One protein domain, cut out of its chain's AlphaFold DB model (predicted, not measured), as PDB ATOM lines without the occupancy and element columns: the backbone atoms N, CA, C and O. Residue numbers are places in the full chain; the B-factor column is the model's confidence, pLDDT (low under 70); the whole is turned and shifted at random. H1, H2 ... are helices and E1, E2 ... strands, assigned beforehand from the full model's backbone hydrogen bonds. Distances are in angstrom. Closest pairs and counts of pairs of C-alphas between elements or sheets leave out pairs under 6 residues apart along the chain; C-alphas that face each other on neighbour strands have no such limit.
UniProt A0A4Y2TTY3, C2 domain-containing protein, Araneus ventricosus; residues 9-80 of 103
ATOM      1  N   ASP A   9     144.301   6.269  77.267       71.88
ATOM      2  CA  ASP A   9     142.946   6.264  76.708       71.88
ATOM      3  C   ASP A   9     141.886   6.835  77.658       71.88
ATOM      4  O   ASP A   9     140.827   7.280  77.208       71.88
ATOM      5  N   GLN A  10     142.172   6.873  78.963       70.12
ATOM      6  CA  GLN A  10     141.337   7.571  79.936       70.12
ATOM      7  C   GLN A  10     141.664   9.065  79.982       70.12
ATOM      8  O   GLN A  10     140.735   9.865  80.073       70.12
ATOM      9  N   LEU A  11     142.939   9.450  79.837       73.25
ATOM     10  CA  LEU A  11     143.354  10.861  79.757       73.25
ATOM     11  C   LEU A  11     142.667  11.583  78.591       73.25
ATOM     12  O   LEU A  11     142.160  12.685  78.770       73.25
ATOM     13  N   LYS A  12     142.485  10.907  77.449       72.12
ATOM     14  CA  LYS A  12     141.775  11.461  76.281       72.12
ATOM     15  C   LYS A  12     140.319  11.866  76.514       72.12
ATOM     16  O   LYS A  12     139.736  12.545  75.673       72.12
ATOM     17  N   LYS A  13     139.711  11.418  77.614       77.38
ATOM     18  CA  LYS A  13     138.323  11.729  77.989       77.38
ATOM     19  C   LYS A  13     138.238  12.699  79.168       77.38
ATOM     20  O   LYS A  13     137.148  12.909  79.696       77.38
ATOM     21  N   LYS A  14     139.371  13.230  79.626       79.12
ATOM     22  CA  LYS A  14     139.466  14.089  80.804       79.12
ATOM     23  C   LYS A  14     140.030  15.451  80.414       79.12
ATOM     24  O   LYS A  14     140.809  15.579  79.475       79.12
ATOM     25  N   HIS A  15     139.630  16.451  81.178       83.19
ATOM     26  CA  HIS A  15     140.220  17.778  81.180       83.19
ATOM     27  C   HIS A  15     140.791  18.032  82.572       83.19
ATOM     28  O   HIS A  15     140.280  17.514  83.567       83.19
ATOM     29  N   LEU A  16     141.870  18.796  82.628       82.94
ATOM     30  CA  LEU A  16     142.448  19.301  83.855       82.94
ATOM     31  C   LEU A  16     141.948  20.726  84.057       82.94
ATOM     32  O   LEU A  16     142.181  21.589  83.217       82.94
ATOM     33  N   GLU A  17     141.271  20.960  85.170       84.81
ATOM     34  CA  GLU A  17     140.818  22.283  85.576       84.81
ATOM     35  C   GLU A  17     141.745  22.806  86.674       84.81
ATOM     36  O   GLU A  17     141.970  22.135  87.683       84.81
ATOM     37  N   ILE A  18     142.319  23.987  86.458       85.06
ATOM     38  CA  ILE A  18     143.210  24.656  87.404       85.06
ATOM     39  C   ILE A  18     142.630  26.037  87.672       85.06
ATOM     40  O   ILE A  18     142.504  26.838  86.749       85.06
ATOM     41  N   SER A  19     142.321  26.338  88.930       84.81
ATOM     42  CA  SER A  19     141.861  27.660  89.357       84.81
ATOM     43  C   SER A  19     142.885  28.329  90.270       84.81
ATOM     44  O   SER A  19     143.534  27.683  91.096       84.81
ATOM     45  N   VAL A  20     143.047  29.639  90.104       86.00
ATOM     46  CA  VAL A  20     143.981  30.475  90.861       86.00
ATOM     47  C   VAL A  20     143.183  31.445  91.720       86.00
ATOM     48  O   VAL A  20     142.292  32.143  91.236       86.00
ATOM     49  N   TRP A  21     143.527  31.497  93.004       86.88
ATOM     50  CA  TRP A  21     142.828  32.287  94.011       86.88
ATOM     51  C   TRP A  21     143.834  33.133  94.787       86.88
ATOM     52  O   TRP A  21     144.885  32.639  95.198       86.88
ATOM     53  N   ASN A  22     143.507  34.402  95.001       85.62
ATOM     54  CA  ASN A  22     144.195  35.275  95.935       85.62
ATOM     55  C   ASN A  22     143.640  35.019  97.341       85.62
ATOM     56  O   ASN A  22     142.455  35.242  97.600       85.62
ATOM     57  N   TYR A  23     144.493  34.526  98.236       88.31
ATOM     58  CA  TYR A  23     144.134  34.256  99.621       88.31
ATOM     59  C   TYR A  23     144.782  35.286 100.545       88.31
ATOM     60  O   TYR A  23     146.000  35.306 100.715       88.31
ATOM     61  N   ASP A  24     143.947  36.106 101.172       87.31
ATOM     62  CA  ASP A  24     144.321  37.020 102.248       87.31
ATOM     63  C   ASP A  24     143.525  36.620 103.495       87.31
ATOM     64  O   ASP A  24     142.322  36.388 103.426       87.31
ATOM     65  N   ILE A  25     144.193  36.523 104.644       83.06
ATOM     66  CA  ILE A  25     143.571  36.124 105.913       83.06
ATOM     67  C   ILE A  25     142.452  37.082 106.353       83.06
ATOM     68  O   ILE A  25     141.524  36.668 107.044       83.06
ATOM     69  N   ASN A  26     142.523  38.350 105.937       86.19
ATOM     70  CA  ASN A  26     141.576  39.394 106.327       86.19
ATOM     71  C   ASN A  26     140.465  39.622 105.297       86.19
ATOM     72  O   ASN A  26     139.600  40.475 105.509       86.19
ATOM     73  N   ARG A  27     140.498  38.922 104.159       79.06
ATOM     74  CA  ARG A  27     139.562  39.137 103.052       79.06
ATOM     75  C   ARG A  27     138.972  37.813 102.575       79.06
ATOM     76  O   ARG A  27     139.595  36.764 102.718       79.06
ATOM     77  N   PRO A  28     137.757  37.830 102.006       78.25
ATOM     78  CA  PRO A  28     137.264  36.659 101.302       78.25
ATOM     79  C   PRO A  28     138.227  36.310 100.152       78.25
ATOM     80  O   PRO A  28     138.751  37.227  99.514       78.25
ATOM     81  N   PRO A  29     138.457  35.013  99.875       80.19
ATOM     82  CA  PRO A  29     139.288  34.591  98.757       80.19
ATOM     83  C   PRO A  29     138.781  35.196  97.450       80.19
ATOM     84  O   PRO A  29     137.602  35.065  97.115       80.19
ATOM     85  N   GLU A  30     139.674  35.849  96.716       80.75
ATOM     86  CA  GLU A  30     139.353  36.477  95.440       80.75
ATOM     87  C   GLU A  30     139.801  35.562  94.301       80.75
ATOM     88  O   GLU A  30     140.956  35.144  94.226       80.75
ATOM     89  N   PHE A  31     138.873  35.226  93.413       82.06
ATOM     90  CA  PHE A  31     139.171  34.408  92.246       82.06
ATOM     91  C   PHE A  31     139.947  35.232  91.210       82.06
ATOM     92  O   PHE A  31     139.466  36.270  90.760       82.06
ATOM     93  N   LEU A  32     141.130  34.757  90.814       84.75
ATOM     94  CA  LEU A  32     141.989  35.443  89.844       84.75
ATOM     95  C   LEU A  32     141.802  34.922  88.417       84.75
ATOM     96  O   LEU A  32     141.990  35.671  87.459       84.75
ATOM     97  N   GLY A  33     141.449  33.648  88.260       84.75
ATOM     98  CA  GLY A  33     141.267  33.042  86.947       84.75
ATOM     99  C   GLY A  33     141.399  31.527  86.953       84.75
ATOM    100  O   GLY A  33     141.944  30.937  87.885       84.75
ATOM    101  N   GLU A  34     140.936  30.900  85.879       87.38
ATOM    102  CA  GLU A  34     141.048  29.461  85.655       87.38
ATOM    103  C   GLU A  34     141.655  29.132  84.291       87.38
ATOM    104  O   GLU A  34     141.625  29.916  83.341       87.38
ATOM    105  N   VAL A  35     142.213  27.935  84.184       88.06
ATOM    106  CA  VAL A  35     142.596  27.326  82.919       88.06
ATOM    107  C   VAL A  35     142.052  25.905  82.880       88.06
ATOM    108  O   VAL A  35     142.209  25.132  83.823       88.06
ATOM    109  N   ILE A  36     141.426  25.569  81.758       85.19
ATOM    110  CA  ILE A  36     140.991  24.213  81.445       85.19
ATOM    111  C   ILE A  36     141.910  23.693  80.352       85.19
ATOM    112  O   ILE A  36     142.058  24.322  79.304       85.19
ATOM    113  N   ILE A  37     142.548  22.564  80.619       85.88
ATOM    114  CA  ILE A  37     143.507  21.938  79.724       85.88
ATOM    115  C   ILE A  37     142.964  20.567  79.340       85.88
ATOM    116  O   ILE A  37     142.834  19.678  80.183       85.88
ATOM    117  N   ASP A  38     142.663  20.374  78.062       83.19
ATOM    118  CA  ASP A  38     142.196  19.085  77.569       83.19
ATOM    119  C   ASP A  38     143.358  18.089  77.504       83.19
ATOM    120  O   ASP A  38     144.294  18.228  76.719       83.19
ATOM    121  N   LEU A  39     143.269  17.015  78.294       80.69
ATOM    122  CA  LEU A  39     144.280  15.952  78.334       80.69
ATOM    123  C   LEU A  39     144.159  14.992  77.136       80.69
ATOM    124  O   LEU A  39     144.787  13.937  77.099       80.69
ATOM    125  N   LYS A  40     143.325  15.337  76.153       74.88
ATOM    126  CA  LYS A  40     143.206  14.635  74.873       74.88
ATOM    127  C   LYS A  40     144.334  14.970  73.918       74.88
ATOM    128  O   LYS A  40     144.722  14.105  73.130       74.88
ATOM    129  N   ASP A  41     144.862  16.181  74.002       70.94
ATOM    130  CA  ASP A  41     145.947  16.590  73.134       70.94
ATOM    131  C   ASP A  41     147.242  15.949  73.620       70.94
ATOM    132  O   ASP A  41     147.726  16.217  74.717       70.94
ATOM    133  N   SER A  42     147.839  15.108  72.774       66.81
ATOM    134  CA  SER A  42     149.144  14.489  73.051       66.81
ATOM    135  C   SER A  42     150.234  15.528  73.312       66.81
ATOM    136  O   SER A  42     151.201  15.240  74.007       66.81
ATOM    137  N   SER A  43     150.039  16.745  72.801       67.25
ATOM    138  CA  SER A  43     150.898  17.897  73.044       67.25
ATOM    139  C   SER A  43     150.807  18.437  74.479       67.25
ATOM    140  O   SER A  43     151.683  19.152  74.913       67.25
ATOM    141  N   VAL A  44     149.771  18.127  75.255       68.62
ATOM    142  CA  VAL A  44     149.685  18.542  76.668       68.62
ATOM    143  C   VAL A  44     150.401  17.542  77.583       68.62
ATOM    144  O   VAL A  44     150.889  17.900  78.652       68.62
ATOM    145  N   ILE A  45     150.474  16.280  77.159       71.06
ATOM    146  CA  ILE A  45     151.073  15.167  77.913       71.06
ATOM    147  C   ILE A  45     152.560  14.990  77.546       71.06
ATOM    148  O   ILE A  45     153.208  14.054  78.004       71.06
ATOM    149  N   ASP A  46     153.122  15.876  76.722       72.69
ATOM    150  CA  ASP A  46     154.508  15.811  76.240       72.69
ATOM    151  C   ASP A  46     155.554  16.265  77.282       72.69
ATOM    152  O   ASP A  46     156.729  16.417  76.953       72.69
ATOM    153  N   GLU A  47     155.130  16.448  78.540       70.12
ATOM    154  CA  GLU A  47     155.939  16.897  79.683       70.12
ATOM    155  C   GLU A  47     156.624  18.271  79.444       70.12
ATOM    156  O   GLU A  47     157.511  18.666  80.203       70.12
ATOM    157  N   GLN A  48     156.195  19.048  78.436       78.19
ATOM    158  CA  GLN A  48     156.745  20.377  78.161       78.19
ATOM    159  C   GLN A  48     156.061  21.473  78.986       78.19
ATOM    160  O   GLN A  48     154.835  21.548  79.094       78.19
ATOM    161  N   SER A  49     156.860  22.399  79.521       79.69
ATOM    162  CA  SER A  49     156.344  23.590  80.198       79.69
ATOM    163  C   SER A  49     155.663  24.524  79.197       79.69
ATOM    164  O   SER A  49     156.300  24.994  78.252       79.69
ATOM    165  N   ARG A  50     154.386  24.837  79.425       83.00
ATOM    166  CA  ARG A  50     153.596  25.732  78.572       83.00
ATOM    167  C   ARG A  50     152.926  26.805  79.414       83.00
ATOM    168  O   ARG A  50     152.394  26.526  80.485       83.00
ATOM    169  N   TRP A  51     152.953  28.033  78.910       87.69
ATOM    170  CA  TRP A  51     152.238  29.145  79.520       87.69
ATOM    171  C   TRP A  51     150.784  29.119  79.069       87.69
ATOM    172  O   TRP A  51     150.503  29.166  77.871       87.69
ATOM    173  N   TYR A  52     149.868  29.089  80.031       84.31
ATOM    174  CA  TYR A  52     148.439  29.183  79.772       84.31
ATOM    175  C   TYR A  52     147.916  30.538  80.228       84.31
ATOM    176  O   TYR A  52     148.272  31.029  81.300       84.31
ATOM    177  N   LYS A  53     147.064  31.151  79.406       86.19
ATOM    178  CA  LYS A  53     146.349  32.363  79.809       86.19
ATOM    179  C   LYS A  53     145.215  31.979  80.750       86.19
ATOM    180  O   LYS A  53     144.473  31.039  80.469       86.19
ATOM    181  N   LEU A  54     145.094  32.721  81.845       87.12
ATOM    182  CA  LEU A  54     143.969  32.595  82.758       87.12
ATOM    183  C   LEU A  54     142.719  33.191  82.111       87.12
ATOM    184  O   LEU A  54     142.768  34.272  81.518       87.12
ATOM    185  N   HIS A  55     141.610  32.476  82.234       84.50
ATOM    186  CA  HIS A  55     140.293  32.908  81.801       84.50
ATOM    187  C   HIS A  55     139.480  33.334  83.029       84.50
ATOM    188  O   HIS A  55     139.652  32.757  84.107       84.50
ATOM    189  N   PRO A  56     138.615  34.352  82.902       81.38
ATOM    190  CA  PRO A  56     137.679  34.691  83.965       81.38
ATOM    191  C   PRO A  56     136.689  33.542  84.186       81.38
ATOM    192  O   PRO A  56     136.391  32.788  83.258       81.38
ATOM    193  N   HIS A  57     136.158  33.445  85.406       77.31
ATOM    194  CA  HIS A  57     135.159  32.440  85.762       77.31
ATOM    195  C   HIS A  57     133.910  32.623  84.905       77.31
ATOM    196  O   HIS A  57     133.342  33.718  84.885       77.31
ATOM    197  N   ASP A  58     133.454  31.564  84.237       72.75
ATOM    198  CA  ASP A  58     132.146  31.575  83.586       72.75
ATOM    199  C   ASP A  58     131.082  31.017  84.551       72.75
ATOM    200  O   ASP A  58     130.977  29.794  84.720       72.75
ATOM    201  N   PRO A  59     130.239  31.876  85.163       63.41
ATOM    202  CA  PRO A  59     129.206  31.437  86.098       63.41
ATOM    203  C   PRO A  59     128.157  30.526  85.447       63.41
ATOM    204  O   PRO A  59     127.423  29.839  86.155       63.41
ATOM    205  N   LYS A  60     128.068  30.498  84.110       60.66
ATOM    206  CA  LYS A  60     127.172  29.590  83.380       60.66
ATOM    207  C   LYS A  60     127.750  28.186  83.248       60.66
ATOM    208  O   LYS A  60     126.985  27.227  83.179       60.66
ATOM    209  N   LYS A  61     129.077  28.072  83.174       59.41
ATOM    210  CA  LYS A  61     129.788  26.803  82.983       59.41
ATOM    211  C   LYS A  61     129.937  26.057  84.301       59.41
ATOM    212  O   LYS A  61     129.717  24.850  84.358       59.41
ATOM    213  N   TYR A  62     130.195  26.817  85.360       56.00
ATOM    214  CA  TYR A  62     130.199  26.339  86.729       56.00
ATOM    215  C   TYR A  62     129.479  27.378  87.584       56.00
ATOM    216  O   TYR A  62     130.050  28.437  87.855       56.00
ATOM    217  N   PRO A  63     128.234  27.131  88.020       49.03
ATOM    218  CA  PRO A  63     127.598  27.978  89.015       49.03
ATOM    219  C   PRO A  63     128.338  27.798  90.350       49.03
ATOM    220  O   PRO A  63     127.926  27.042  91.225       49.03
ATOM    221  N   CYS A  64     129.483  28.466  90.497       50.09
ATOM    222  CA  CYS A  64     130.104  28.668  91.790       50.09
ATOM    223  C   CYS A  64     129.178  29.603  92.564       50.09
ATOM    224  O   CYS A  64     128.710  30.603  92.024       50.09
ATOM    225  N   GLN A  65     128.874  29.214  93.800       47.09
ATOM    226  CA  GLN A  65     127.861  29.773  94.693       47.09
ATOM    227  C   GLN A  65     128.183  31.223  95.089       47.09
ATOM    228  O   GLN A  65     128.461  31.530  96.242       47.09
ATOM    229  N   SER A  66     128.137  32.147  94.134       43.50
ATOM    230  CA  SER A  66     128.205  33.587  94.365       43.50
ATOM    231  C   SER A  66     126.851  34.151  94.804       43.50
ATOM    232  O   SER A  66     126.620  35.353  94.712       43.50
ATOM    233  N   SER A  67     125.935  33.309  95.288       43.81
ATOM    234  CA  SER A  67     124.784  33.748  96.067       43.81
ATOM    235  C   SER A  67     125.177  33.753  97.543       43.81
ATOM    236  O   SER A  67     124.890  32.807  98.267       43.81
ATOM    237  N   SER A  68     125.942  34.773  97.936       47.31
ATOM    238  CA  SER A  68     125.751  35.597  99.145       47.31
ATOM    239  C   SER A  68     125.233  34.982 100.469       47.31
ATOM    240  O   SER A  68     124.710  35.731 101.290       47.31
ATOM    241  N   THR A  69     125.398  33.684 100.738       45.25
ATOM    242  CA  THR A  69     125.015  33.047 102.018       45.25
ATOM    243  C   THR A  69     125.947  31.894 102.407       45.25
ATOM    244  O   THR A  69     125.532  30.946 103.065       45.25
ATOM    245  N   LEU A  70     127.223  31.940 102.020       46.34
ATOM    246  CA  LEU A  70     128.239  31.171 102.738       46.34
ATOM    247  C   LEU A  70     128.893  32.119 103.731       46.34
ATOM    248  O   LEU A  70     129.813  32.869 103.413       46.34
ATOM    249  N   ASN A  71     128.372  32.079 104.951       49.66
ATOM    250  CA  ASN A  71     129.136  32.386 106.144       49.66
ATOM    251  C   ASN A  71     130.563  31.824 105.999       49.66
ATOM    252  O   ASN A  71     130.780  30.733 105.472       49.66
ATOM    253  N   ASN A  72     131.517  32.624 106.459       48.12
ATOM    254  CA  ASN A  72     132.966  32.457 106.567       48.12
ATOM    255  C   ASN A  72     133.502  31.019 106.778       48.12
ATOM    256  O   ASN A  72     134.651  30.750 106.442       48.12
ATOM    257  N   GLU A  73     132.699  30.072 107.254       45.75
ATOM    258  CA  GLU A  73     133.039  28.652 107.386       45.75
ATOM    259  C   GLU A  73     132.936  27.842 106.076       45.75
ATOM    260  O   GLU A  73     133.728  26.922 105.851       45.75
ATOM    261  N   GLY A  74     131.989  28.167 105.188       44.12
ATOM    262  CA  GLY A  74     131.730  27.412 103.954       44.12
ATOM    263  C   GLY A  74     132.831  27.574 102.905       44.12
ATOM    264  O   GLY A  74     133.280  26.594 102.308       44.12
ATOM    265  N   ALA A  75     133.345  28.797 102.756       48.03
ATOM    266  CA  ALA A  75     134.473  29.094 101.874       48.03
ATOM    267  C   ALA A  75     135.775  28.421 102.357       48.03
ATOM    268  O   ALA A  75     136.547  27.900 101.550       48.03
ATOM    269  N   MET A  76     135.991  28.340 103.678       49.38
ATOM    270  CA  MET A  76     137.163  27.658 104.238       49.38
ATOM    271  C   MET A  76     137.118  26.137 104.055       49.38
ATOM    272  O   MET A  76     138.176  25.514 103.972       49.38
ATOM    273  N   LYS A  77     135.935  25.516 103.950       49.50
ATOM    274  CA  LYS A  77     135.821  24.067 103.704       49.50
ATOM    275  C   LYS A  77     136.287  23.662 102.304       49.50
ATOM    276  O   LYS A  77     136.971  22.649 102.185       49.50
ATOM    277  N   MET A  78     135.994  24.458 101.272       47.50
ATOM    278  CA  MET A  78     136.446  24.172  99.899       47.50
ATOM    279  C   MET A  78     137.971  24.303  99.759       47.50
ATOM    280  O   MET A  78     138.599  23.461  99.125       47.50
ATOM    281  N   ALA A  79     138.585  25.280 100.435       47.72
ATOM    282  CA  ALA A  79     140.044  25.414 100.484       47.72
ATOM    283  C   ALA A  79     140.725  24.306 101.320       47.72
ATOM    284  O   ALA A  79     141.829  23.868 100.999       47.72
ATOM    285  N   ARG A  80     140.069  23.814 102.383       45.59
ATOM    286  CA  ARG A  80     140.618  22.775 103.277       45.59
ATOM    287  C   ARG A  80     140.605  21.360 102.701       45.59
ATOM    288  O   ARG A  80     141.341  20.516 103.207       45.59
TER     289      ARG A  80
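This is residues 9 to 80 of the 103 residues of the protein "C2 domain-containing protein" of Araneus ventricosus (UniProt A0A4Y2TTY3). Little is regular here: a long hairpin of E1 and E2 makes the length, and a long loop runs back past E2 to a short helix, H1, near the hairpin's turn. The 72 printed residues hold E1, E2 and H1 in that order; the sheet E1 - E2 is antiparallel. The class is mixed, with only 26 residues in named elements; the whole is loose, radius of gyration of the C-alphas 15.3 A, spanning 42 by 22 by 22 A.

Find C-alpha 15 at (140.220, 17.778, 81.180); E1 runs from there to residue 22, 23.2 A. E2, residues 30 to 38, covers 25.1 A. H1, residues 72 to 80, ends at C-alpha 80 at (140.618, 22.775, 103.277).

Look across the hairpin E1 and E2, at 164 degrees: N 18 and O 35 are 2.9 A apart, within hydrogen-bond range. E1 and H1 are apart. In H1, 2 of 5 O i to N i+4 pairs and 4 of 6 O i to N i+3 pairs are within range.

The printed part has no cut. The link E2 to H1 is long, 33 residues. Residues 42 to 44 and 59 to 80 have pLDDT under 70.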